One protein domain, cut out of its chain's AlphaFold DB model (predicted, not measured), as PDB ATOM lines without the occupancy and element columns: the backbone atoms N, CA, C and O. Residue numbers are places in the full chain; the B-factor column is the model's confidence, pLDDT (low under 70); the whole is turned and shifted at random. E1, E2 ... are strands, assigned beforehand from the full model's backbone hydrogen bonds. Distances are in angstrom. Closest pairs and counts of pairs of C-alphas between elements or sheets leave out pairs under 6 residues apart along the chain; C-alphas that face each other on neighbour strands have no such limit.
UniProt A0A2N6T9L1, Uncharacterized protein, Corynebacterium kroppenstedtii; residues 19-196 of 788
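AT A GLANCE: This is residues 19 to 196 of the 788 residues of an uncharacterized protein of Corynebacterium kroppenstedtii (UniProt A0A2N6T9L1). Two lobes built of strands stand end to end and make a rod, with one long, curled sheet running through both. In the first lobe the small sheet of E1, E4 and E7 lies loosely over one face of E6, E5, E8 and E9; in the second, E2, E15, E14 and E12 are partly face to face with the sheet of E10, E11 and E13, and E3 lies between the lobes. The printed part has 178 residues with no named helix and fifteen named strands, E1 to E15 in order. The long sheet, E6, E5, E8, E9, E3, E2, E15, E14, E12, is mixed and the two small ones are antiparallel; the class is all strand, with under half of the residues in named strands. The whole is only just compact, close to loose, with a radius of gyration of the C-alphas of 19.0 A and spans of 66 by 32 by 31 A.

IN THESE COORDINATES: E1, residues 22 to 24, begins at C-alpha 22 (-3.947, -3.360, -24.967). E2 is residues 28 to 34, E3 39 to 41, E4 46 to 49. E5, 58 to 66, is 26.6 A long; E6, 76 to 85, 23.2 A, bends by 51 degrees at residue 80. E7 is 90 to 93. E8, 105 to 113, is 23.6 A and bends by 51 degrees at residue 108; E9, 119 to 127, is 25.5 A. E10 is 131 to 135, E11 151 to 156, E12 162 to 164, E13 168 to 170, E14 177 to 182. E15, 188 to 193, ends at C-alpha 193 (-19.904, 7.425, -3.710).

HOW THE PARTS SIT: The nine-stranded sheet is strongly twisted and a folded sheet, one bent back on itself: E6, E5, E8 and E9 face E2, E15, E14 and E12, with E3 as the hinge. E9 and E3 are parallel, N 41 to O 125 at 2.9 A. E8 and E9 form a hairpin, N 108 to O 124 at 2.8 A. E8 and E15 come closest at the C-alphas of Gly 106 and Leu 189, 5.1 A. The sheet E10, E11, E13 makes a sandwich, two sheets face to face, with the long sheet, and the parts that face each other are 9.4 A apart centre to centre; the closest C-alphas of E2 and E10 are those of Cys 29 and Val 131, 6.2 A. In the third sheet E1 and E4 are antiparallel, N 24 to O 46 at 2.9 A, as are E4 and E7, N 47 to O 92 at 2.9 A.

THE WHOLE: The two C-alphas farthest apart, of Ala 56 and Ala 145, are 66.4 A apart. The printed part has no cut. The links E7 to E8 and E10 to E11 are long. Mean pLDDT of the printed part is 88.7; residues 19, 71, 117, 136 to 137 and 146 are under 70.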
ATOM      1  N   GLN A  19       3.167  -9.179 -29.070       62.62
ATOM      2  CA  GLN A  19       2.523  -7.865 -28.986       62.62
ATOM      3  C   GLN A  19       1.041  -7.988 -29.365       62.62
ATOM      4  O   GLN A  19       0.699  -8.418 -30.463       62.62
ATOM      5  N   ARG A  20       0.152  -7.658 -28.424       78.44
ATOM      6  CA  ARG A  20      -1.311  -7.731 -28.566       78.44
ATOM      7  C   ARG A  20      -1.912  -6.349 -28.357       78.44
ATOM      8  O   ARG A  20      -1.255  -5.491 -27.778       78.44
ATOM      9  N   VAL A  21      -3.160  -6.169 -28.784       83.31
ATOM     10  CA  VAL A  21      -3.934  -4.969 -28.446       83.31
ATOM     11  C   VAL A  21      -4.077  -4.865 -26.929       83.31
ATOM     12  O   VAL A  21      -4.398  -5.858 -26.268       83.31
ATOM     13  N   ILE A  22      -3.829  -3.673 -26.392       87.31
ATOM     14  CA  ILE A  22      -3.947  -3.360 -24.967       87.31
ATOM     15  C   ILE A  22      -5.087  -2.359 -24.796       87.31
ATOM     16  O   ILE A  22      -5.233  -1.427 -25.581       87.31
ATOM     17  N   PHE A  23      -5.911  -2.576 -23.775       90.62
ATOM     18  CA  PHE A  23      -6.860  -1.569 -23.325       90.62
ATOM     19  C   PHE A  23      -6.200  -0.734 -22.234       90.62
ATOM     20  O   PHE A  23      -5.835  -1.277 -21.189       90.62
ATOM     21  N   THR A  24      -6.057   0.562 -22.486       92.62
ATOM     22  CA  THR A  24      -5.562   1.536 -21.513       92.62
ATOM     23  C   THR A  24      -6.762   2.283 -20.949       92.62
ATOM     24  O   THR A  24      -7.481   2.973 -21.671       92.62
ATOM     25  N   GLU A  25      -7.022   2.082 -19.660       92.88
ATOM     26  CA  GLU A  25      -8.122   2.732 -18.952       92.88
ATOM     27  C   GLU A  25      -7.813   4.226 -18.751       92.88
ATOM     28  O   GLU A  25      -6.704   4.575 -18.346       92.88
ATOM     29  N   GLY A  26      -8.790   5.094 -19.031       90.00
ATOM     30  CA  GLY A  26      -8.695   6.536 -18.787       90.00
ATOM     31  C   GLY A  26      -8.755   6.911 -17.302       90.00
ATOM     32  O   GLY A  26      -8.884   6.041 -16.431       90.00
ATOM     33  N   GLU A  27      -8.683   8.211 -17.001       94.00
ATOM     34  CA  GLU A  27      -8.688   8.709 -15.622       94.00
ATOM     35  C   GLU A  27      -9.894   8.206 -14.802       94.00
ATOM     36  O   GLU A  27     -11.029   8.101 -15.276       94.00
ATOM     37  N   LEU A  28      -9.626   7.840 -13.545       93.94
ATOM     38  CA  LEU A  28     -10.634   7.369 -12.600       93.94
ATOM     39  C   LEU A  28     -11.331   8.548 -11.933       93.94
ATOM     40  O   LEU A  28     -10.684   9.404 -11.329       93.94
ATOM     41  N   CYS A  29     -12.660   8.507 -11.906       92.75
ATOM     42  CA  CYS A  29     -13.421   9.397 -11.053       92.75
ATOM     43  C   CYS A  29     -13.211   8.981  -9.588       92.75
ATOM     44  O   CYS A  29     -13.613   7.893  -9.150       92.75
ATOM     45  N   SER A  30     -12.527   9.834  -8.826       89.38
ATOM     46  CA  SER A  30     -12.171   9.545  -7.438       89.38
ATOM     47  C   SER A  30     -13.417   9.241  -6.608       89.38
ATOM     48  O   SER A  30     -14.428   9.920  -6.694       89.38
ATOM     49  N   HIS A  31     -13.348   8.202  -5.771       90.12
ATOM     50  CA  HIS A  31     -14.413   7.824  -4.827       90.12
ATOM     51  C   HIS A  31     -15.721   7.295  -5.443       90.12
ATOM     52  O   HIS A  31     -16.604   6.903  -4.678       90.12
ATOM     53  N   VAL A  32     -15.847   7.201  -6.770       95.25
ATOM     54  CA  VAL A  32     -17.082   6.762  -7.439       95.25
ATOM     55  C   VAL A  32     -16.941   5.346  -7.998       95.25
ATOM     56  O   VAL A  32     -15.961   4.980  -8.649       95.25
ATOM     57  N   ARG A  33     -17.948   4.516  -7.736       96.81
ATOM     58  CA  ARG A  33     -18.122   3.202  -8.362       96.81
ATOM     59  C   ARG A  33     -19.536   3.070  -8.886       96.81
ATOM     60  O   ARG A  33     -20.444   3.694  -8.354       96.81
ATOM     61  N   SER A  34     -19.752   2.212  -9.867       94.94
ATOM     62  CA  SER A  34     -21.108   1.809 -10.217       94.94
ATOM     63  C   SER A  34     -21.709   0.911  -9.128       94.94
ATOM     64  O   SER A  34     -20.989   0.323  -8.310       94.94
ATOM     65  N   VAL A  35     -23.033   0.744  -9.122       92.00
ATOM     66  CA  VAL A  35     -23.712  -0.172  -8.180       92.00
ATOM     67  C   VAL A  35     -23.236  -1.627  -8.324       92.00
ATOM     68  O   VAL A  35     -23.227  -2.368  -7.341       92.00
ATOM     69  N   SER A  36     -22.767  -2.034  -9.508       88.88
ATOM     70  CA  SER A  36     -22.190  -3.368  -9.723       88.88
ATOM     71  C   SER A  36     -20.739  -3.511  -9.224       88.88
ATOM     72  O   SER A  36     -20.175  -4.607  -9.265       88.88
ATOM     73  N   GLY A  37     -20.136  -2.420  -8.741       91.25
ATOM     74  CA  GLY A  37     -18.810  -2.389  -8.130       91.25
ATOM     75  C   GLY A  37     -17.660  -2.003  -9.064       91.25
ATOM     76  O   GLY A  37     -16.512  -1.977  -8.601       91.25
ATOM     77  N   LEU A  38     -17.926  -1.681 -10.335       94.06
ATOM     78  CA  LEU A  38     -16.884  -1.213 -11.252       94.06
ATOM     79  C   LEU A  38     -16.394   0.190 -10.872       94.06
ATOM     80  O   LEU A  38     -17.210   1.025 -10.479       94.06
ATOM     81  N   PRO A  39     -15.084   0.471 -10.978       96.06
ATOM     82  CA  PRO A  39     -14.590   1.843 -10.973       96.06
ATOM     83  C   PRO A  39     -15.234   2.645 -12.111       96.06
ATOM     84  O   PRO A  39     -15.367   2.123 -13.214       96.06
ATOM     85  N   VAL A  40     -15.651   3.881 -11.833       96.81
ATOM     86  CA  VAL A  40     -16.177   4.796 -12.858       96.81
ATOM     87  C   VAL A  40     -15.039   5.677 -13.352       96.81
ATOM     88  O   VAL A  40     -14.322   6.264 -12.544       96.81
ATOM     89  N   HIS A  41     -14.884   5.770 -14.666       96.94
ATOM     90  CA  HIS A  41     -13.876   6.602 -15.314       96.94
ATOM     91  C   HIS A  41     -14.491   7.905 -15.833       96.94
ATOM     92  O   HIS A  41     -15.661   7.925 -16.228       96.94
ATOM     93  N   SER A  42     -13.711   8.986 -15.806       95.88
ATOM     94  CA  SER A  42     -14.067  10.290 -16.379       95.88
ATOM     95  C   SER A  42     -13.680  10.395 -17.857       95.88
ATOM     96  O   SER A  42     -14.267  11.184 -18.593       95.88
ATOM     97  N   GLU A  43     -12.731   9.580 -18.311       95.12
ATOM     98  CA  GLU A  43     -12.222   9.583 -19.682       95.12
ATOM     99  C   GLU A  43     -12.559   8.287 -20.430       95.12
ATOM    100  O   GLU A  43     -12.931   7.269 -19.843       95.12
ATOM    101  N   SER A  44     -12.425   8.327 -21.757       94.75
ATOM    102  CA  SER A  44     -12.643   7.159 -22.609       94.75
ATOM    103  C   SER A  44     -11.579   6.083 -22.393       94.75
ATOM    104  O   SER A  44     -10.392   6.362 -22.242       94.75
ATOM    105  N   LEU A  45     -12.000   4.828 -22.540       95.50
ATOM    106  CA  LEU A  45     -11.108   3.698 -22.774       95.50
ATOM    107  C   LEU A  45     -10.339   3.886 -24.093       95.50
ATOM    108  O   LEU A  45     -10.935   4.225 -25.120       95.50
ATOM    109  N   LEU A  46      -9.036   3.621 -24.072       94.31
ATOM    110  CA  LEU A  46      -8.175   3.619 -25.253       94.31
ATOM    111  C   LEU A  46      -7.862   2.185 -25.681       94.31
ATOM    112  O   LEU A  46      -7.463   1.355 -24.864       94.31
ATOM    113  N   ALA A  47      -8.027   1.891 -26.969       92.81
ATOM    114  CA  ALA A  47      -7.536   0.665 -27.586       92.81
ATOM    115  C   ALA A  47      -6.197   0.957 -28.277       92.81
ATOM    116  O   ALA A  47      -6.160   1.656 -29.290       92.81
ATOM    117  N   GLU A  48      -5.106   0.434 -27.721       91.81
ATOM    118  CA  GLU A  48      -3.748   0.602 -28.238       91.81
ATOM    119  C   GLU A  48      -3.334  -0.608 -29.071       91.81
ATOM    120  O   GLU A  48      -3.243  -1.739 -28.584       91.81
ATOM    121  N   PHE A  49      -3.061  -0.359 -30.344       89.25
ATOM    122  CA  PHE A  49      -2.658  -1.349 -31.324       89.25
ATOM    123  C   PHE A  49      -1.143  -1.290 -31.535       89.25
ATOM    124  O   PHE A  49      -0.617  -0.231 -31.899       89.25
ATOM    125  N   PRO A  50      -0.420  -2.409 -31.353       83.44
ATOM    126  CA  PRO A  50       0.984  -2.478 -31.731       83.44
ATOM    127  C   PRO A  50       1.144  -2.396 -33.254       83.44
ATOM    128  O   PRO A  50       0.178  -2.543 -34.006       83.44
ATOM    129  N   ALA A  51       2.384  -2.215 -33.713       83.44
ATOM    130  CA  ALA A  51       2.696  -2.311 -35.134       83.44
ATOM    131  C   ALA A  51       2.228  -3.661 -35.697       83.44
ATOM    132  O   ALA A  51       2.445  -4.720 -35.100       83.44
ATOM    133  N   THR A  52       1.581  -3.615 -36.857       76.81
ATOM    134  CA  THR A  52       0.992  -4.795 -37.493       76.81
ATOM    135  C   THR A  52       2.074  -5.820 -37.835       76.81
ATOM    136  O   THR A  52       3.147  -5.489 -38.343       76.81
ATOM    137  N   LEU A  53       1.792  -7.105 -37.603       70.75
ATOM    138  CA  LEU A  53       2.735  -8.183 -37.937       70.75
ATOM    139  C   LEU A  53       2.960  -8.310 -39.450       70.75
ATOM    140  O   LEU A  53       4.003  -8.792 -39.887       70.75
ATOM    141  N   SER A  54       1.967  -7.909 -40.247       70.44
ATOM    142  CA  SER A  54       2.028  -7.947 -41.709       70.44
ATOM    143  C   SER A  54       2.814  -6.775 -42.310       70.44
ATOM    144  O   SER A  54       3.245  -6.869 -43.460       70.44
ATOM    145  N   GLY A  55       3.012  -5.688 -41.552       76.81
ATOM    146  CA  GLY A  55       3.562  -4.432 -42.064       76.81
ATOM    147  C   GLY A  55       2.619  -3.691 -43.021       76.81
ATOM    148  O   GLY A  55       3.080  -2.820 -43.757       76.81
ATOM    149  N   ALA A  56       1.332  -4.046 -43.032       80.94
ATOM    150  CA  ALA A  56       0.272  -3.418 -43.812       80.94
ATOM    151  C   ALA A  56      -0.893  -3.037 -42.891       80.94
ATOM    152  O   ALA A  56      -1.048  -3.620 -41.820       80.94
ATOM    153  N   ASP A  57      -1.715  -2.084 -43.322       86.62
ATOM    154  CA  ASP A  57      -2.877  -1.644 -42.551       86.62
ATOM    155  C   ASP A  57      -3.854  -2.814 -42.316       86.62
ATOM    156  O   ASP A  57      -4.100  -3.642 -43.201       86.62
ATOM    157  N   GLU A  58      -4.401  -2.898 -41.104       87.31
ATOM    158  CA  GLU A  58      -5.311  -3.960 -40.667       87.31
ATOM    159  C   GLU A  58      -6.682  -3.377 -40.303       87.31
ATOM    160  O   GLU A  58      -6.774  -2.305 -39.715       87.31
ATOM    161  N   VAL A  59      -7.764  -4.102 -40.608       88.56
ATOM    162  CA  VAL A  59      -9.126  -3.714 -40.208       88.56
ATOM    163  C   VAL A  59      -9.566  -4.555 -39.017       88.56
ATOM    164  O   VAL A  59      -9.607  -5.787 -39.088       88.56
ATOM    165  N   TRP A  60      -9.922  -3.874 -37.937       90.00
ATOM    166  CA  TRP A  60     -10.486  -4.446 -36.720       90.00
ATOM    167  C   TRP A  60     -11.977  -4.131 -36.631       90.00
ATOM    168  O   TRP A  60     -12.449  -3.210 -37.277       90.00
ATOM    169  N   TYR A  61     -12.736  -4.888 -35.843       88.25
ATOM    170  CA  TYR A  61     -14.161  -4.634 -35.622       88.25
ATOM    171  C   TYR A  61     -14.424  -4.349 -34.149       88.25
ATOM    172  O   TYR A  61     -14.244  -5.235 -33.306       88.25
ATOM    173  N   LEU A  62     -14.857  -3.127 -33.847       91.31
ATOM    174  CA  LEU A  62     -15.235  -2.676 -32.512       91.31
ATOM    175  C   LEU A  62     -16.755  -2.750 -32.360       91.31
ATOM    176  O   LEU A  62     -17.489  -2.309 -33.230       91.31
ATOM    177  N   SER A  63     -17.231  -3.318 -31.259       90.00
ATOM    178  CA  SER A  63     -18.655  -3.345 -30.903       90.00
ATOM    179  C   SER A  63     -18.817  -3.001 -29.430       90.00
ATOM    180  O   SER A  63     -18.015  -3.439 -28.594       90.00
ATOM    181  N   ILE A  64     -19.859  -2.234 -29.121       92.25
ATOM    182  CA  ILE A  64     -20.154  -1.746 -27.774       92.25
ATOM    183  C   ILE A  64     -21.570  -2.180 -27.418       92.25
ATOM    184  O   ILE A  64     -22.523  -1.948 -28.159       92.25
ATOM    185  N   SER A  65     -21.713  -2.825 -26.268       90.50
ATOM    186  CA  SER A  65     -23.013  -3.231 -25.726       90.50
ATOM    187  C   SER A  65     -23.120  -2.809 -24.272       90.50
ATOM    188  O   SER A  65     -22.107  -2.776 -23.575       90.50
ATOM    189  N   SER A  66     -24.319  -2.494 -23.795       89.50
ATOM    190  CA  SER A  66     -24.537  -2.196 -22.382       89.50
ATOM    191  C   SER A  66     -24.316  -3.440 -21.515       89.50
ATOM    192  O   SER A  66     -24.362  -4.582 -21.978       89.50
ATOM    193  N   TYR A  67     -24.038  -3.249 -20.232       85.81
ATOM    194  CA  TYR A  67     -23.942  -4.348 -19.280       85.81
ATOM    195  C   TYR A  67     -25.284  -4.566 -18.570       85.81
ATOM    196  O   TYR A  67     -25.713  -3.737 -17.776       85.81
ATOM    197  N   ALA A  68     -25.918  -5.718 -18.807       79.62
ATOM    198  CA  ALA A  68     -27.193  -6.096 -18.181       79.62
ATOM    199  C   ALA A  68     -27.047  -7.040 -16.966       79.62
ATOM    200  O   ALA A  68     -28.035  -7.537 -16.440       79.62
ATOM    201  N   GLY A  69     -25.823  -7.320 -16.510       72.88
ATOM    202  CA  GLY A  69     -25.564  -8.289 -15.438       72.88
ATOM    203  C   GLY A  69     -24.905  -9.588 -15.919       72.88
ATOM    204  O   GLY A  69     -24.776  -9.837 -17.122       72.88
ATOM    205  N   PRO A  70     -24.440 -10.447 -14.992       71.31
ATOM    206  CA  PRO A  70     -23.821 -11.719 -15.346       71.31
ATOM    207  C   PRO A  70     -24.805 -12.628 -16.095       71.31
ATOM    208  O   PRO A  70     -25.892 -12.915 -15.605       71.31
ATOM    209  N   GLY A  71     -24.417 -13.095 -17.284       67.31
ATOM    210  CA  GLY A  71     -25.219 -14.026 -18.088       67.31
ATOM    211  C   GLY A  71     -26.391 -13.402 -18.856       67.31
ATOM    212  O   GLY A  71     -27.056 -14.122 -19.594       67.31
ATOM    213  N   GLN A  72     -26.624 -12.091 -18.739       74.44
ATOM    214  CA  GLN A  72     -27.643 -11.383 -19.517       74.44
ATOM    215  C   GLN A  72     -27.018 -10.666 -20.717       74.44
ATOM    216  O   GLN A  72     -25.925 -10.101 -20.626       74.44
ATOM    217  N   ALA A  73     -27.706 -10.711 -21.859       73.25
ATOM    218  CA  ALA A  73     -27.318  -9.948 -23.039       73.25
ATOM    219  C   ALA A  73     -27.742  -8.489 -22.846       73.25
ATOM    220  O   ALA A  73     -28.909  -8.216 -22.576       73.25
ATOM    221  N   GLY A  74     -26.786  -7.570 -22.958       78.50
ATOM    222  CA  GLY A  74     -27.081  -6.144 -22.978       78.50
ATOM    223  C   GLY A  74     -27.646  -5.674 -24.310       78.50
ATOM    224  O   GLY A  74     -27.706  -6.426 -25.284       78.50
ATOM    225  N   VAL A  75     -28.034  -4.404 -24.339       83.94
ATOM    226  CA  VAL A  75     -28.467  -3.713 -25.554       83.94
ATOM    227  C   VAL A  75     -27.226  -3.364 -26.369       83.94
ATOM    228  O   VAL A  75     -26.240  -2.874 -25.822       83.94
ATOM    229  N   GLU A  76     -27.248  -3.649 -27.667       85.00
ATOM    230  CA  GLU A  76     -26.197  -3.203 -28.580       85.00
ATOM    231  C   GLU A  76     -26.296  -1.683 -28.739       85.00
ATOM    232  O   GLU A  76     -27.336  -1.166 -29.137       85.00
ATOM    233  N   VAL A  77     -25.227  -0.985 -28.356       83.38
ATOM    234  CA  VAL A  77     -25.136   0.482 -28.386       83.38
ATOM    235  C   VAL A  77     -24.535   0.909 -29.717       83.38
ATOM    236  O   VAL A  77     -25.103   1.729 -30.430       83.38
ATOM    237  N   THR A  78     -23.431   0.260 -30.088       83.06
ATOM    238  CA  THR A  78     -22.772   0.434 -31.380       83.06
ATOM    239  C   THR A  78     -22.569  -0.947 -32.001       83.06
ATOM    240  O   THR A  78     -21.958  -1.810 -31.348       83.06
ATOM    241  N   PRO A  79     -23.070  -1.190 -33.230       83.19
ATOM    242  CA  PRO A  79     -22.829  -2.443 -33.933       83.19
ATOM    243  C   PRO A  79     -21.339  -2.621 -34.244       83.19
ATOM    244  O   PRO A  79     -20.521  -1.744 -33.989       83.19
ATOM    245  N   ALA A  80     -20.958  -3.781 -34.783       85.25
ATOM    246  CA  ALA A  80     -19.570  -4.042 -35.159       85.25
ATOM    247  C   ALA A  80     -19.093  -3.098 -36.283       85.25
ATOM    248  O   ALA A  80     -19.347  -3.355 -37.461       85.25
ATOM    249  N   GLU A  81     -18.374  -2.041 -35.915       87.56
ATOM    250  CA  GLU A  81     -17.841  -1.023 -36.819       87.56
ATOM    251  C   GLU A  81     -16.372  -1.296 -37.178       87.56
ATOM    252  O   GLU A  81     -15.593  -1.710 -36.309       87.56
ATOM    253  N   PRO A  82     -15.975  -1.100 -38.451       90.31
ATOM    254  CA  PRO A  82     -14.597  -1.287 -38.882       90.31
ATOM    255  C   PRO A  82     -13.695  -0.149 -38.377       90.31
ATOM    256  O   PRO A  82     -13.971   1.025 -38.600       90.31
ATOM    257  N   VAL A  83     -12.579  -0.513 -37.750       88.38
ATOM    258  CA  VAL A  83     -11.514   0.374 -37.280       88.38
ATOM    259  C   VAL A  83     -10.263   0.093 -38.109       88.38
ATOM    260  O   VAL A  83      -9.703  -1.003 -38.038       88.38
ATOM    261  N   GLU A  84      -9.838   1.067 -38.913       88.56
ATOM    262  CA  GLU A  84      -8.611   0.978 -39.708       88.56
ATOM    263  C   GLU A  84      -7.389   1.277 -38.829       88.56
ATOM    264  O   GLU A  84      -7.262   2.357 -38.254       88.56
ATOM    265  N   VAL A  85      -6.485   0.304 -38.718       86.94
ATOM    266  CA  VAL A  85      -5.260   0.386 -37.919       86.94
ATOM    267  C   VAL A  85      -4.060   0.471 -38.865       86.94
ATOM    268  O   VAL A  85      -3.807  -0.491 -39.596       86.94
ATOM    269  N   PRO A  86      -3.299   1.581 -38.853       88.00
ATOM    270  CA  PRO A  86      -2.117   1.734 -39.694       88.00
ATOM    271  C   PRO A  86      -1.040   0.682 -39.417       88.00
ATOM    272  O   PRO A  86      -0.908   0.187 -38.296       88.00
ATOM    273  N   ALA A  87      -0.191   0.412 -40.409       84.06
ATOM    274  CA  ALA A  87       0.888  -0.570 -40.301       84.06
ATOM    275  C   ALA A  87       1.827  -0.356 -39.092       84.06
ATOM    276  O   ALA A  87       2.303  -1.332 -38.505       84.06
ATOM    277  N   ASP A  88       2.076   0.902 -38.709       83.50
ATOM    278  CA  ASP A  88       2.921   1.288 -37.568       83.50
ATOM    279  C   ASP A  88       2.217   1.163 -36.195       83.50
ATOM    280  O   ASP A  88       2.865   1.355 -35.166       83.50
ATOM    281  N   GLY A  89       0.932   0.791 -36.161       85.25
ATOM    282  CA  GLY A  89       0.101   0.769 -34.955       85.25
ATOM    283  C   GLY A  89      -0.564   2.121 -34.673       85.25
ATOM    284  O   GLY A  89      -0.530   3.036 -35.498       85.25
ATOM    285  N   GLY A  90      -1.197   2.255 -33.509       87.81
ATOM    286  CA  GLY A  90      -1.904   3.479 -33.121       87.81
ATOM    287  C   GLY A  90      -2.795   3.295 -31.896       87.81
ATOM    288  O   GLY A  90      -2.862   2.208 -31.334       87.81
ATOM    289  N   ALA A  91      -3.493   4.351 -31.488       90.19
ATOM    290  CA  ALA A  91      -4.474   4.301 -30.408       90.19
ATOM    291  C   ALA A  91      -5.808   4.879 -30.887       90.19
ATOM    292  O   ALA A  91      -5.821   5.855 -31.637       90.19
ATOM    293  N   VAL A  92      -6.915   4.274 -30.458       91.19
ATOM    294  CA  VAL A  92      -8.276   4.697 -30.817       91.19
ATOM    295  C   VAL A  92      -9.111   4.853 -29.550       91.19
ATOM    296  O   VAL A  92      -9.083   3.982 -28.677       91.19
ATOM    297  N   TYR A  93      -9.862   5.951 -29.456       91.88
ATOM    298  CA  TYR A  93     -10.868   6.129 -28.413       91.88
ATOM    299  C   TYR A  93     -12.033   5.179 -28.663       91.88
ATOM    300  O   TYR A  93     -12.656   5.214 -29.720       91.88
ATOM    301  N   VAL A  94     -12.319   4.320 -27.689       93.44
ATOM    302  CA  VAL A  94     -13.474   3.420 -27.756       93.44
ATOM    303  C   VAL A  94     -14.778   4.203 -27.597       93.44
ATOM    304  O   VAL A  94     -15.750   3.900 -28.278       93.44
ATOM    305  N   PHE A  95     -14.790   5.205 -26.717       92.94
ATOM    306  CA  PHE A  95     -15.906   6.122 -26.509       92.94
ATOM    307  C   PHE A  95     -15.477   7.498 -27.007       92.94
ATOM    308  O   PHE A  95     -14.839   8.253 -26.278       92.94
ATOM    309  N   ASP A  96     -15.770   7.805 -28.271       90.94
ATOM    310  CA  ASP A  96     -15.379   9.085 -28.864       90.94
ATOM    311  C   ASP A  96     -15.971  10.250 -28.040       90.94
ATOM    312  O   ASP A  96     -17.201  10.356 -27.929       90.94
ATOM    313  N   PRO A  97     -15.123  11.099 -27.422       88.44
ATOM    314  CA  PRO A  97     -15.578  12.154 -26.533       88.44
ATOM    315  C   PRO A  97     -16.369  13.248 -27.249       88.44
ATOM    316  O   PRO A  97     -17.086  13.969 -26.559       88.44
ATOM    317  N   ASP A  98     -16.296  13.366 -28.574       89.94
ATOM    318  CA  ASP A  98     -16.957  14.422 -29.348       89.94
ATOM    319  C   ASP A  98     -18.193  13.921 -30.119       89.94
ATOM    320  O   ASP A  98     -18.874  14.707 -30.777       89.94
ATOM    321  N   LEU A  99     -18.522  12.624 -30.023       89.19
ATOM    322  CA  LEU A  99     -19.599  12.008 -30.811       89.19
ATOM    323  C   LEU A  99     -21.007  12.496 -30.435       89.19
ATOM    324  O   LEU A  99     -21.866  12.625 -31.308       89.19
ATOM    325  N   TYR A 100     -21.249  12.760 -29.149       87.31
ATOM    326  CA  TYR A 100     -22.555  13.158 -28.611       87.31
ATOM    327  C   TYR A 100     -22.466  14.451 -27.797       87.31
ATOM    328  O   TYR A 100     -21.446  14.723 -27.161       87.31
ATOM    329  N   GLU A 101     -23.554  15.230 -27.767       88.44
ATOM    330  CA  GLU A 101     -23.669  16.410 -26.892       88.44
ATOM    331  C   GLU A 101     -23.783  16.006 -25.410       88.44
ATOM    332  O   GLU A 101     -23.211  16.673 -24.547       88.44
ATOM    333  N   SER A 102     -24.444  14.878 -25.126       91.75
ATOM    334  CA  SER A 102     -24.489  14.239 -23.805       91.75
ATOM    335  C   SER A 102     -23.183  13.494 -23.477       91.75
ATOM    336  O   SER A 102     -22.477  13.034 -24.384       91.75
ATOM    337  N   PRO A 103     -22.822  13.344 -22.188       94.19
ATOM    338  CA  PRO A 103     -21.683  12.525 -21.791       94.19
ATOM    339  C   PRO A 103     -21.989  11.037 -21.950       94.19
ATOM    340  O   PRO A 103     -23.061  10.572 -21.558       94.19
ATOM    341  N   TRP A 104     -21.001  10.263 -22.409       94.50
ATOM    342  CA  TRP A 104     -21.060   8.805 -22.303       94.50
ATOM    343  C   TRP A 104     -21.297   8.400 -20.846       94.50
ATOM    344  O   TRP A 104     -20.451   8.656 -19.989       94.50
ATOM    345  N   THR A 105     -22.446   7.778 -20.578       95.38
ATOM    346  CA  THR A 105     -22.895   7.439 -19.223       95.38
ATOM    347  C   THR A 105     -23.373   5.996 -19.200       95.38
ATOM    348  O   THR A 105     -24.343   5.656 -19.864       95.38
ATOM    349  N   GLY A 106     -22.690   5.109 -18.478       94.62
ATOM    350  CA  GLY A 106     -23.143   3.721 -18.361       94.62
ATOM    351  C   GLY A 106     -22.052   2.703 -18.058       94.62
ATOM    352  O   GLY A 106     -20.874   3.024 -17.907       94.62
ATOM    353  N   GLU A 107     -22.475   1.442 -17.986       95.00
ATOM    354  CA  GLU A 107     -21.583   0.288 -17.988       95.00
ATOM    355  C   GLU A 107     -21.650  -0.429 -19.330       95.00
ATOM    356  O   GLU A 107     -22.729  -0.795 -19.801       95.00
ATOM    357  N   TYR A 108     -20.484  -0.716 -19.895       94.31
ATOM    358  CA  TYR A 108     -20.351  -1.248 -21.238       94.31
ATOM    359  C   TYR A 108     -19.478  -2.500 -21.268       94.31
ATOM    360  O   TYR A 108     -18.521  -2.669 -20.507       94.31
ATOM    361  N   ILE A 109     -19.807  -3.392 -22.193       92.00
ATOM    362  CA  ILE A 109     -18.961  -4.478 -22.657       92.00
ATOM    363  C   ILE A 109     -18.422  -4.062 -24.020       92.00
ATOM    364  O   ILE A 109     -19.150  -4.038 -25.015       92.00
ATOM    365  N   VAL A 110     -17.126  -3.786 -24.044       92.12
ATOM    366  CA  VAL A 110     -16.366  -3.470 -25.246       92.12
ATOM    367  C   VAL A 110     -15.836  -4.771 -25.819       92.12
ATOM    368  O   VAL A 110     -15.184  -5.553 -25.115       92.12
ATOM    369  N   ARG A 111     -16.116  -5.024 -27.096       90.06
ATOM    370  CA  ARG A 111     -15.582  -6.174 -27.816       90.06
ATOM    371  C   ARG A 111     -14.865  -5.718 -29.069       90.06
ATOM    372  O   ARG A 111     -15.456  -5.081 -29.931       90.06
ATOM    373  N   LEU A 112     -13.620  -6.156 -29.182       89.50
ATOM    374  CA  LEU A 112     -12.756  -5.862 -30.307       89.50
ATOM    375  C   LEU A 112     -12.350  -7.174 -30.984       89.50
ATOM    376  O   LEU A 112     -11.850  -8.086 -30.321       89.50
ATOM    377  N   ARG A 113     -12.599  -7.296 -32.288       86.38
ATOM    378  CA  ARG A 113     -12.223  -8.464 -33.094       86.38
ATOM    379  C   ARG A 113     -11.179  -8.096 -34.131       86.38
ATOM    380  O   ARG A 113     -11.387  -7.159 -34.894       86.38
ATOM    381  N   GLY A 114     -10.097  -8.859 -34.176       84.50
ATOM    382  CA  GLY A 114      -9.042  -8.664 -35.160       84.50
ATOM    383  C   GLY A 114      -9.234  -9.496 -36.423       84.50
ATOM    384  O   GLY A 114     -10.038 -10.439 -36.449       84.50
ATOM    385  N   PRO A 115      -8.461  -9.191 -37.474       77.44
ATOM    386  CA  PRO A 115      -8.562  -9.839 -38.782       77.44
ATOM    387  C   PRO A 115      -8.208 -11.334 -38.746       77.44
ATOM    388  O   PRO A 115      -8.579 -12.085 -39.645       77.44
ATOM    389  N   ARG A 116      -7.518 -11.794 -37.694       75.69
ATOM    390  CA  ARG A 116      -7.098 -13.194 -37.507       75.69
ATOM    391  C   ARG A 116      -8.014 -13.983 -36.569       75.69
ATOM    392  O   ARG A 116      -7.595 -14.982 -35.991       75.69
ATOM    393  N   ASN A 117      -9.265 -13.540 -36.419       69.12
ATOM    394  CA  ASN A 117     -10.275 -14.138 -35.538       69.12
ATOM    395  C   ASN A 117      -9.916 -14.088 -34.037       69.12
ATOM    396  O   ASN A 117     -10.464 -14.825 -33.218       69.12
ATOM    397  N   GLU A 118      -9.003 -13.192 -33.669       77.19
ATOM    398  CA  GLU A 118      -8.750 -12.810 -32.284       77.19
ATOM    399  C   GLU A 118      -9.905 -11.954 -31.755       77.19
ATOM    400  O   GLU A 118     -10.501 -11.166 -32.487       77.19
ATOM    401  N   SER A 119     -10.262 -12.134 -30.484       80.81
ATOM    402  CA  SER A 119     -11.360 -11.404 -29.851       80.81
ATOM    403  C   SER A 119     -10.946 -10.998 -28.446       80.81
ATOM    404  O   SER A 119     -10.664 -11.851 -27.608       80.81
ATOM    405  N   PHE A 120     -10.992  -9.700 -28.180       84.31
ATOM    406  CA  PHE A 120     -10.768  -9.113 -26.868       84.31
ATOM    407  C   PHE A 120     -12.090  -8.601 -26.311       84.31
ATOM    408  O   PHE A 120     -12.966  -8.158 -27.058       84.31
ATOM    409  N   ARG A 121     -12.251  -8.706 -24.993       87.44
ATOM    410  CA  ARG A 121     -13.427  -8.225 -24.274       87.44
ATOM    411  C   ARG A 121     -12.969  -7.473 -23.037       87.44
ATOM    412  O   ARG A 121     -12.160  -8.002 -22.279       87.44
ATOM    413  N   HIS A 122     -13.523  -6.290 -22.823       91.00
ATOM    414  CA  HIS A 122     -13.241  -5.465 -21.658       91.00
ATOM    415  C   HIS A 122     -14.545  -4.868 -21.126       91.00
ATOM    416  O   HIS A 122     -15.461  -4.580 -21.897       91.00
ATOM    417  N   ARG A 123     -14.672  -4.770 -19.803       92.69
ATOM    418  CA  ARG A 123     -15.861  -4.223 -19.145       92.69
ATOM    419  C   ARG A 123     -15.475  -2.875 -18.558       92.69
ATOM    420  O   ARG A 123     -14.518  -2.825 -17.798       92.69
ATOM    421  N   TYR A 124     -16.214  -1.833 -18.904       95.50
ATOM    422  CA  TYR A 124     -15.836  -0.457 -18.604       95.50
ATOM    423  C   TYR A 124     -17.047   0.330 -18.112       95.50
ATOM    424  O   TYR A 124     -18.131   0.180 -18.674       95.50
ATOM    425  N   ALA A 125     -16.885   1.135 -17.064       96.69
ATOM    426  CA  ALA A 125     -17.922   2.046 -16.587       96.69
ATOM    427  C   ALA A 125     -17.425   3.483 -16.736       96.69
ATOM    428  O   ALA A 125     -16.341   3.810 -16.256       96.69
ATOM    429  N   ILE A 126     -18.210   4.329 -17.393       96.50
ATOM    430  CA  ILE A 126     -17.820   5.701 -17.717       96.50
ATOM    431  C   ILE A 126     -18.962   6.661 -17.398       96.50
ATOM    432  O   ILE A 126     -20.133   6.349 -17.624       96.50
ATOM    433  N   VAL A 127     -18.589   7.817 -16.858       96.56
ATOM    434  CA  VAL A 127     -19.384   9.044 -16.890       96.56
ATOM    435  C   VAL A 127     -18.441  10.127 -17.392       96.56
ATOM    436  O   VAL A 127     -17.595  10.614 -16.642       96.56
ATOM    437  N   GLN A 128     -18.533  10.440 -18.682       95.62
ATOM    438  CA  GLN A 128     -17.576  11.323 -19.344       95.62
ATOM    439  C   GLN A 128     -17.502  12.690 -18.642       95.62
ATOM    440  O   GLN A 128     -18.518  13.358 -18.445       95.62
ATOM    441  N   GLY A 129     -16.286  13.110 -18.288       94.06
ATOM    442  CA  GLY A 129     -16.008  14.390 -17.638       94.06
ATOM    443  C   GLY A 129     -16.496  14.491 -16.190       94.06
ATOM    444  O   GLY A 129     -16.617  15.602 -15.683       94.06
ATOM    445  N   LEU A 130     -16.821  13.373 -15.525       95.88
ATOM    446  CA  LEU A 130     -17.267  13.392 -14.130       95.88
ATOM    447  C   LEU A 130     -16.116  13.731 -13.177       95.88
ATOM    448  O   LEU A 130     -15.139  12.987 -13.067       95.88
ATOM    449  N   VAL A 131     -16.293  14.797 -12.405       94.56
ATOM    450  CA  VAL A 131     -15.381  15.224 -11.343       94.56
ATOM    451  C   VAL A 131     -16.085  15.227  -9.989       94.56
ATOM    452  O   VAL A 131     -17.293  15.455  -9.894       94.56
ATOM    453  N   THR A 132     -15.317  14.975  -8.928       93.31
ATOM    454  CA  THR A 132     -15.806  14.975  -7.542       93.31
ATOM    455  C   THR A 132     -15.122  16.058  -6.721       93.31
ATOM    456  O   THR A 132     -13.894  16.146  -6.741       93.31
ATOM    457  N   SER A 133     -15.893  16.805  -5.934       91.44
ATOM    458  CA  SER A 133     -15.394  17.760  -4.940       91.44
ATOM    459  C   SER A 133     -15.901  17.380  -3.546       91.44
ATOM    460  O   SER A 133     -17.038  16.937  -3.387       91.44
ATOM    461  N   LEU A 134     -15.045  17.500  -2.529       89.06
ATOM    462  CA  LEU A 134     -15.359  17.137  -1.143       89.06
ATOM    463  C   LEU A 134     -15.525  18.409  -0.304       89.06
ATOM    464  O   LEU A 134     -14.578  19.185  -0.182       89.06
ATOM    465  N   GLU A 135     -16.680  18.589   0.334       80.94
ATOM    466  CA  GLU A 135     -16.886  19.660   1.315       80.94
ATOM    467  C   GLU A 135     -16.456  19.186   2.721       80.94
ATOM    468  O   GLU A 135     -17.282  18.761   3.529       80.94
ATOM    469  N   ASP A 136     -15.153  19.207   3.035       68.81
ATOM    470  CA  ASP A 136     -14.653  18.964   4.404       68.81
ATOM    471  C   ASP A 136     -13.295  19.643   4.668       68.81
ATOM    472  O   ASP A 136     -12.487  19.820   3.763       68.81
ATOM    473  N   ASN A 137     -13.009  19.950   5.937       63.75
ATOM    474  CA  ASN A 137     -11.795  20.638   6.393       63.75
ATOM    475  C   ASN A 137     -10.504  19.813   6.250       63.75
ATOM    476  O   ASN A 137      -9.426  20.390   6.311       63.75
ATOM    477  N   HIS A 138     -10.582  18.478   6.151       75.75
ATOM    478  CA  HIS A 138      -9.400  17.594   6.139       75.75
ATOM    479  C   HIS A 138      -9.253  16.771   4.852       75.75
ATOM    480  O   HIS A 138      -8.276  16.035   4.699       75.75
ATOM    481  N   GLY A 139     -10.243  16.826   3.955       82.75
ATOM    482  CA  GLY A 139     -10.306  15.983   2.759       82.75
ATOM    483  C   GLY A 139     -10.557  14.492   3.032       82.75
ATOM    484  O   GLY A 139     -10.436  13.692   2.112       82.75
ATOM    485  N   PHE A 140     -10.878  14.089   4.269       89.56
ATOM    486  CA  PHE A 140     -11.285  12.725   4.624       89.56
ATOM    487  C   PHE A 140     -12.064  12.682   5.939       89.56
ATOM    488  O   PHE A 140     -11.823  13.450   6.868       89.56
ATOM    489  N   ARG A 141     -12.940  11.685   6.053       90.69
ATOM    490  CA  ARG A 141     -13.808  11.491   7.218       90.69
ATOM    491  C   ARG A 141     -13.044  10.925   8.414       90.69
ATOM    492  O   ARG A 141     -12.268   9.978   8.261       90.69
ATOM    493  N   ILE A 142     -13.308  11.436   9.614       90.31
ATOM    494  CA  ILE A 142     -12.671  10.997  10.866       90.31
ATOM    495  C   ILE A 142     -13.661  10.268  11.787       90.31
ATOM    496  O   ILE A 142     -14.858  10.527  11.716       90.31
ATOM    497  N   PRO A 143     -13.204   9.370  12.674       87.56
ATOM    498  CA  PRO A 143     -14.051   8.747  13.683       87.56
ATOM    499  C   PRO A 143     -14.635   9.781  14.662       87.56
ATOM    500  O   PRO A 143     -13.894  10.571  15.251       87.56
ATOM    501  N   VAL A 144     -15.951   9.735  14.877       82.38
ATOM    502  CA  VAL A 144     -16.709  10.584  15.816       82.38
ATOM    503  C   VAL A 144     -17.731   9.750  16.601       82.38
ATOM    504  O   VAL A 144     -17.887   8.547  16.378       82.38
ATOM    505  N   ALA A 145     -18.448  10.371  17.543       71.69
ATOM    506  CA  ALA A 145     -19.563   9.711  18.220       71.69
ATOM    507  C   ALA A 145     -20.641   9.309  17.195       71.69
ATOM    508  O   ALA A 145     -21.124  10.150  16.444       71.69
ATOM    509  N   GLY A 146     -21.005   8.024  17.162       69.56
ATOM    510  CA  GLY A 146     -21.987   7.486  16.213       69.56
ATOM    511  C   GLY A 146     -21.418   6.962  14.887       69.56
ATOM    512  O   GLY A 146     -22.182   6.385  14.123       69.56
ATOM    513  N   GLY A 147     -20.107   7.085  14.633       80.75
ATOM    514  CA  GLY A 147     -19.450   6.497  13.460       80.75
ATOM    515  C   GLY A 147     -18.348   7.378  12.882       80.75
ATOM    516  O   GLY A 147     -17.324   7.602  13.524       80.75
ATOM    517  N   LEU A 148     -18.545   7.854  11.658       87.75
ATOM    518  CA  LEU A 148     -17.630   8.751  10.945       87.75
ATOM    519  C   LEU A 148     -18.197  10.174  10.888       87.75
ATOM    520  O   LEU A 148     -19.405  10.360  10.977       87.75
ATOM    521  N   SER A 149     -17.357  11.195  10.723       90.31
ATOM    522  CA  SER A 149     -17.843  12.553  10.455       90.31
ATOM    523  C   SER A 149     -18.711  12.545   9.186       90.31
ATOM    524  O   SER A 149     -18.353  11.855   8.229       90.31
ATOM    525  N   PRO A 150     -19.874  13.218   9.153       90.75
ATOM    526  CA  PRO A 150     -20.641  13.387   7.918       90.75
ATOM    527  C   PRO A 150     -19.812  14.086   6.832       90.75
ATOM    528  O   PRO A 150     -18.885  14.823   7.160       90.75
ATOM    529  N   MET A 151     -20.133  13.847   5.561       91.56
ATOM    530  CA  MET A 151     -19.472  14.504   4.427       91.56
ATOM    531  C   MET A 151     -20.437  14.664   3.252       91.56
ATOM    532  O   MET A 151     -21.130  13.708   2.900       91.56
ATOM    533  N   SER A 152     -20.414  15.849   2.647       93.44
ATOM    534  CA  SER A 152     -21.098  16.186   1.398       93.44
ATOM    535  C   SER A 152     -20.105  16.040   0.239       93.44
ATOM    536  O   SER A 152     -18.958  16.498   0.328       93.44
ATOM    537  N   VAL A 153     -20.507  15.322  -0.812       94.38
ATOM    538  CA  VAL A 153     -19.704  15.131  -2.029       94.38
ATOM    539  C   VAL A 153     -20.443  15.740  -3.210       94.38
ATOM    540  O   VAL A 153     -21.483  15.227  -3.624       94.38
ATOM    541  N   GLU A 154     -19.889  16.810  -3.765       95.19
ATOM    542  CA  GLU A 154     -20.397  17.429  -4.983       95.19
ATOM    543  C   GLU A 154     -19.881  16.678  -6.209       95.19
ATOM    544  O   GLU A 154     -18.701  16.327  -6.309       95.19
ATOM    545  N   LEU A 155     -20.781  16.444  -7.157       95.38
ATOM    546  CA  LEU A 155     -20.488  15.807  -8.434       95.38
ATOM    547  C   LEU A 155     -20.781  16.797  -9.561       95.38
ATOM    548  O   LEU A 155     -21.821  17.454  -9.554       95.38
ATOM    549  N   ALA A 156     -19.892  16.896 -10.544       94.56
ATOM    550  CA  ALA A 156     -20.105  17.741 -11.716       94.56
ATOM    551  C   ALA A 156     -19.617  17.045 -12.986       94.56
ATOM    552  O   ALA A 156     -18.675  16.258 -12.941       94.56
ATOM    553  N   THR A 157     -20.255  17.346 -14.114       93.62
ATOM    554  CA  THR A 157     -19.870  16.864 -15.445       93.62
ATOM    555  C   THR A 157     -19.606  18.047 -16.366       93.62
ATOM    556  O   THR A 157     -20.232  19.098 -16.233       93.62
ATOM    557  N   GLU A 158     -18.690  17.883 -17.319       88.81
ATOM    558  CA  GLU A 158     -18.422  18.916 -18.330       88.81
ATOM    559  C   GLU A 158     -19.581  19.075 -19.327       88.81
ATOM    560  O   GLU A 158     -19.900  20.188 -19.746       88.81
ATOM    561  N   LYS A 159     -20.223  17.959 -19.691       92.38
ATOM    562  CA  LYS A 159     -21.385  17.912 -20.588       92.38
ATOM    563  C   LYS A 159     -22.709  17.865 -19.809       92.38
ATOM    564  O   LYS A 159     -22.700  17.448 -18.646       92.38
ATOM    565  N   PRO A 160     -23.845  18.249 -20.427       92.56
ATOM    566  CA  PRO A 160     -25.152  18.237 -19.774       92.56
ATOM    567  C   PRO A 160     -25.548  16.839 -19.270       92.56
ATOM    568  O   PRO A 160     -25.705  15.906 -20.051       92.56
ATOM    569  N   ALA A 161     -25.717  16.706 -17.954       94.25
ATOM    570  CA  ALA A 161     -26.287  15.536 -17.291       94.25
ATOM    571  C   ALA A 161     -26.963  15.970 -15.983       94.25
ATOM    572  O   ALA A 161     -26.531  16.931 -15.343       94.25
ATOM    573  N   SER A 162     -28.013  15.256 -15.574       95.75
ATOM    574  CA  SER A 162     -28.603  15.406 -14.241       95.75
ATOM    575  C   SER A 162     -27.998  14.379 -13.287       95.75
ATOM    576  O   SER A 162     -27.772  13.226 -13.657       95.75
ATOM    577  N   ILE A 163     -27.723  14.802 -12.054       97.06
ATOM    578  CA  ILE A 163     -27.189  13.952 -10.989       97.06
ATOM    579  C   ILE A 163     -28.096  14.112  -9.776       97.06
ATOM    580  O   ILE A 163     -28.190  15.202  -9.215       97.06
ATOM    581  N   GLU A 164     -28.756  13.031  -9.362       95.88
ATOM    582  CA  GLU A 164     -29.719  13.071  -8.259       95.88
ATOM    583  C   GLU A 164     -29.486  11.938  -7.237       95.88
ATOM    584  O   GLU A 164     -29.464  10.760  -7.619       95.88
ATOM    585  N   PRO A 165     -29.355  12.250  -5.930       96.50
ATOM    586  CA  PRO A 165     -29.149  13.588  -5.355       96.50
ATOM    587  C   PRO A 165     -27.749  14.162  -5.663       96.50
ATOM    588  O   PRO A 165     -26.798  13.407  -5.854       96.50
ATOM    589  N   ASN A 166     -27.625  15.493  -5.662       95.19
ATOM    590  CA  ASN A 166     -26.353  16.224  -5.714       95.19
ATOM    591  C   ASN A 166     -26.485  17.532  -4.892       95.19
ATOM    592  O   ASN A 166     -27.383  18.321  -5.197       95.19
ATOM    593  N   PRO A 167     -25.668  17.769  -3.848       94.69
ATOM    594  CA  PRO A 167     -24.574  16.920  -3.376       94.69
ATOM    595  C   PRO A 167     -25.042  15.566  -2.829       94.69
ATOM    596  O   PRO A 167     -26.192  15.377  -2.424       94.69
ATOM    597  N   VAL A 168     -24.123  14.601  -2.825       96.12
ATOM    598  CA  VAL A 168     -24.327  13.287  -2.217       96.12
ATOM    599  C   VAL A 168     -23.964  13.360  -0.740       96.12
ATOM    600  O   VAL A 168     -22.789  13.371  -0.372       96.12
ATOM    601  N   GLU A 169     -24.987  13.360   0.106       94.38
ATOM    602  CA  GLU A 169     -24.831  13.384   1.560       94.38
ATOM    603  C   GLU A 169     -24.477  11.999   2.114       94.38
ATOM    604  O   GLU A 169     -25.225  11.027   1.961       94.38
ATOM    605  N   VAL A 170     -23.342  11.904   2.812       92.69
ATOM    606  CA  VAL A 170     -22.892  10.676   3.479       92.69
ATOM    607  C   VAL A 170     -22.901  10.872   4.994       92.69
ATOM    608  O   VAL A 170     -21.987  11.456   5.580       92.69
ATOM    609  N   GLY A 171     -23.947  10.346   5.638       89.19
ATOM    610  CA  GLY A 171     -24.175  10.435   7.085       89.19
ATOM    611  C   GLY A 171     -23.167   9.660   7.944       89.19
ATOM    612  O   GLY A 171     -22.377   8.853   7.453       89.19
ATOM    613  N   ALA A 172     -23.192   9.903   9.258       85.25
ATOM    614  CA  ALA A 172     -22.211   9.358  10.202       85.25
ATOM    615  C   ALA A 172     -22.242   7.827  10.355       85.25
ATOM    616  O   ALA A 172     -21.216   7.203  10.628       85.25
ATOM    617  N   ASP A 173     -23.411   7.233  10.145       81.50
ATOM    618  CA  ASP A 173     -23.714   5.806  10.242       81.50
ATOM    619  C   ASP A 173     -23.561   5.055   8.907       81.50
ATOM    620  O   ASP A 173     -23.748   3.842   8.859       81.50
ATOM    621  N   SER A 174     -23.187   5.750   7.827       85.69
ATOM    622  CA  SER A 174     -22.943   5.147   6.517       85.69
ATOM    623  C   SER A 174     -21.528   5.430   6.024       85.69
ATOM    624  O   SER A 174     -21.003   6.531   6.166       85.69
ATOM    625  N   ALA A 175     -20.898   4.448   5.379       85.06
ATOM    626  CA  ALA A 175     -19.619   4.634   4.689       85.06
ATOM    627  C   ALA A 175     -19.765   5.166   3.254       85.06
ATOM    628  O   ALA A 175     -18.765   5.570   2.659       85.06
ATOM    629  N   ARG A 176     -20.978   5.125   2.692       91.50
ATOM    630  CA  ARG A 176     -21.245   5.397   1.276       91.50
ATOM    631  C   ARG A 176     -22.556   6.149   1.070       91.50
ATOM    632  O   ARG A 176     -23.517   5.921   1.803       91.50
ATOM    633  N   GLY A 177     -22.584   6.993   0.051       93.62
ATOM    634  CA  GLY A 177     -23.797   7.569  -0.518       93.62
ATOM    635  C   GLY A 177     -24.097   6.958  -1.883       93.62
ATOM    636  O   GLY A 177     -23.296   6.188  -2.424       93.62
ATOM    637  N   SER A 178     -25.248   7.295  -2.445       96.06
ATOM    638  CA  SER A 178     -25.646   6.872  -3.787       96.06
ATOM    639  C   SER A 178     -26.262   8.034  -4.541       96.06
ATOM    640  O   SER A 178     -27.009   8.809  -3.949       96.06
ATOM    641  N   ALA A 179     -25.996   8.091  -5.839       97.00
ATOM    642  CA  ALA A 179     -26.638   8.998  -6.777       97.00
ATOM    643  C   ALA A 179     -26.915   8.269  -8.087       97.00
ATOM    644  O   ALA A 179     -26.380   7.187  -8.331       97.00
ATOM    645  N   THR A 180     -27.757   8.849  -8.927       97.75
ATOM    646  CA  THR A 180     -27.952   8.389 -10.301       97.75
ATOM    647  C   THR A 180     -27.553   9.510 -11.236       97.75
ATOM    648  O   THR A 180     -28.015  10.636 -11.065       97.75
ATOM    649  N   VAL A 181     -26.693   9.194 -12.201       97.12
ATOM    650  CA  VAL A 181     -26.389  10.089 -13.319       97.12
ATOM    651  C   VAL A 181     -27.329   9.739 -14.464       97.12
ATOM    652  O   VAL A 181     -27.445   8.562 -14.814       97.12
ATOM    653  N   SER A 182     -28.000  10.740 -15.024       96.44
ATOM    654  CA  SER A 182     -28.917  10.594 -16.152       96.44
ATOM    655  C   SER A 182     -28.628  11.615 -17.248       96.44
ATOM    656  O   SER A 182     -28.388  12.783 -16.937       96.44
ATOM    657  N   THR A 183     -28.715  11.208 -18.511       95.00
ATOM    658  CA  THR A 183     -28.600  12.104 -19.676       95.00
ATOM    659  C   THR A 183     -29.968  12.378 -20.306       95.00
ATOM    660  O   THR A 183     -30.917  11.616 -20.104       95.00
ATOM    661  N   ASP A 184     -30.072  13.448 -21.099       88.81
ATOM    662  CA  ASP A 184     -31.302  13.783 -21.838       88.81
ATOM    663  C   ASP A 184     -31.644  12.730 -22.913       88.81
ATOM    664  O   ASP A 184     -32.811  12.553 -23.268       88.81
ATOM    665  N   ASP A 185     -30.639  11.977 -23.371       85.38
ATOM    666  CA  ASP A 185     -30.775  10.867 -24.323       85.38
ATOM    667  C   ASP A 185     -31.295   9.566 -23.671       85.38
ATOM    668  O   ASP A 185     -31.565   8.580 -24.359       85.38
ATOM    669  N   GLY A 186     -31.506   9.572 -22.349       86.00
ATOM    670  CA  GLY A 186     -32.111   8.470 -21.600       86.00
ATOM    671  C   GLY A 186     -31.119   7.467 -21.007       86.00
ATOM    672  O   GLY A 186     -31.558   6.456 -20.449       86.00
ATOM    673  N   ASP A 187     -29.811   7.734 -21.079       91.44
ATOM    674  CA  ASP A 187     -28.812   6.912 -20.400       91.44
ATOM    675  C   ASP A 187     -28.866   7.138 -18.892       91.44
ATOM    676  O   ASP A 187     -29.057   8.254 -18.408       91.44
ATOM    677  N   LEU A 188     -28.686   6.055 -18.137       92.44
ATOM    678  CA  LEU A 188     -28.800   6.045 -16.683       92.44
ATOM    679  C   LEU A 188     -27.691   5.190 -16.078       92.44
ATOM    680  O   LEU A 188     -27.583   3.998 -16.374       92.44
ATOM    681  N   LEU A 189     -26.913   5.770 -15.162       95.56
ATOM    682  CA  LEU A 189     -25.935   5.039 -14.364       95.56
ATOM    683  C   LEU A 189     -26.117   5.319 -12.865       95.56
ATOM    684  O   LEU A 189     -25.719   6.376 -12.369       95.56
ATOM    685  N   PRO A 190     -26.662   4.351 -12.108       96.19
ATOM    686  CA  PRO A 190     -26.609   4.369 -10.654       96.19
ATOM    687  C   PRO A 190     -25.167   4.215 -10.154       96.19
ATOM    688  O   PRO A 190     -24.479   3.231 -10.460       96.19
ATOM    689  N   ILE A 191     -24.730   5.163  -9.331       96.94
ATOM    690  CA  ILE A 191     -23.388   5.230  -8.757       96.94
ATOM    691  C   ILE A 191     -23.418   5.194  -7.225       96.94
ATOM    692  O   ILE A 191     -24.374   5.593  -6.560       96.94
ATOM    693  N   VAL A 192     -22.322   4.705  -6.657       97.00
ATOM    694  CA  VAL A 192     -22.025   4.637  -5.231       97.00
ATOM    695  C   VAL A 192     -20.801   5.502  -4.969       97.00
ATOM    696  O   VAL A 192     -19.716   5.236  -5.489       97.00
ATOM    697  N   VAL A 193     -20.967   6.504  -4.113       95.19
ATOM    698  CA  VAL A 193     -19.904   7.425  -3.710       95.19
ATOM    699  C   VAL A 193     -19.357   6.977  -2.359       95.19
ATOM    700  O   VAL A 193     -20.094   6.874  -1.379       95.19
ATOM    701  N   THR A 194     -18.063   6.670  -2.295       93.19
ATOM    702  CA  THR A 194     -17.366   6.236  -1.075       93.19
ATOM    703  C   THR A 194     -16.253   7.225  -0.738       93.19
ATOM    704  O   THR A 194     -15.109   7.009  -1.157       93.19
ATOM    705  N   PRO A 195     -16.558   8.299   0.012       91.69
ATOM    706  CA  PRO A 195     -15.565   9.302   0.365       91.69
ATOM    707  C   PRO A 195     -14.377   8.707   1.143       91.69
ATOM    708  O   PRO A 195     -14.514   7.673   1.821       91.69
ATOM    709  N   PRO A 196     -13.202   9.356   1.072       91.19
ATOM    710  CA  PRO A 196     -12.025   8.943   1.820       91.19
ATOM    711  C   PRO A 196     -12.294   9.045   3.326       91.19
ATOM    712  O   PRO A 196     -13.052   9.889   3.804       91.19
TER     713      PRO A 196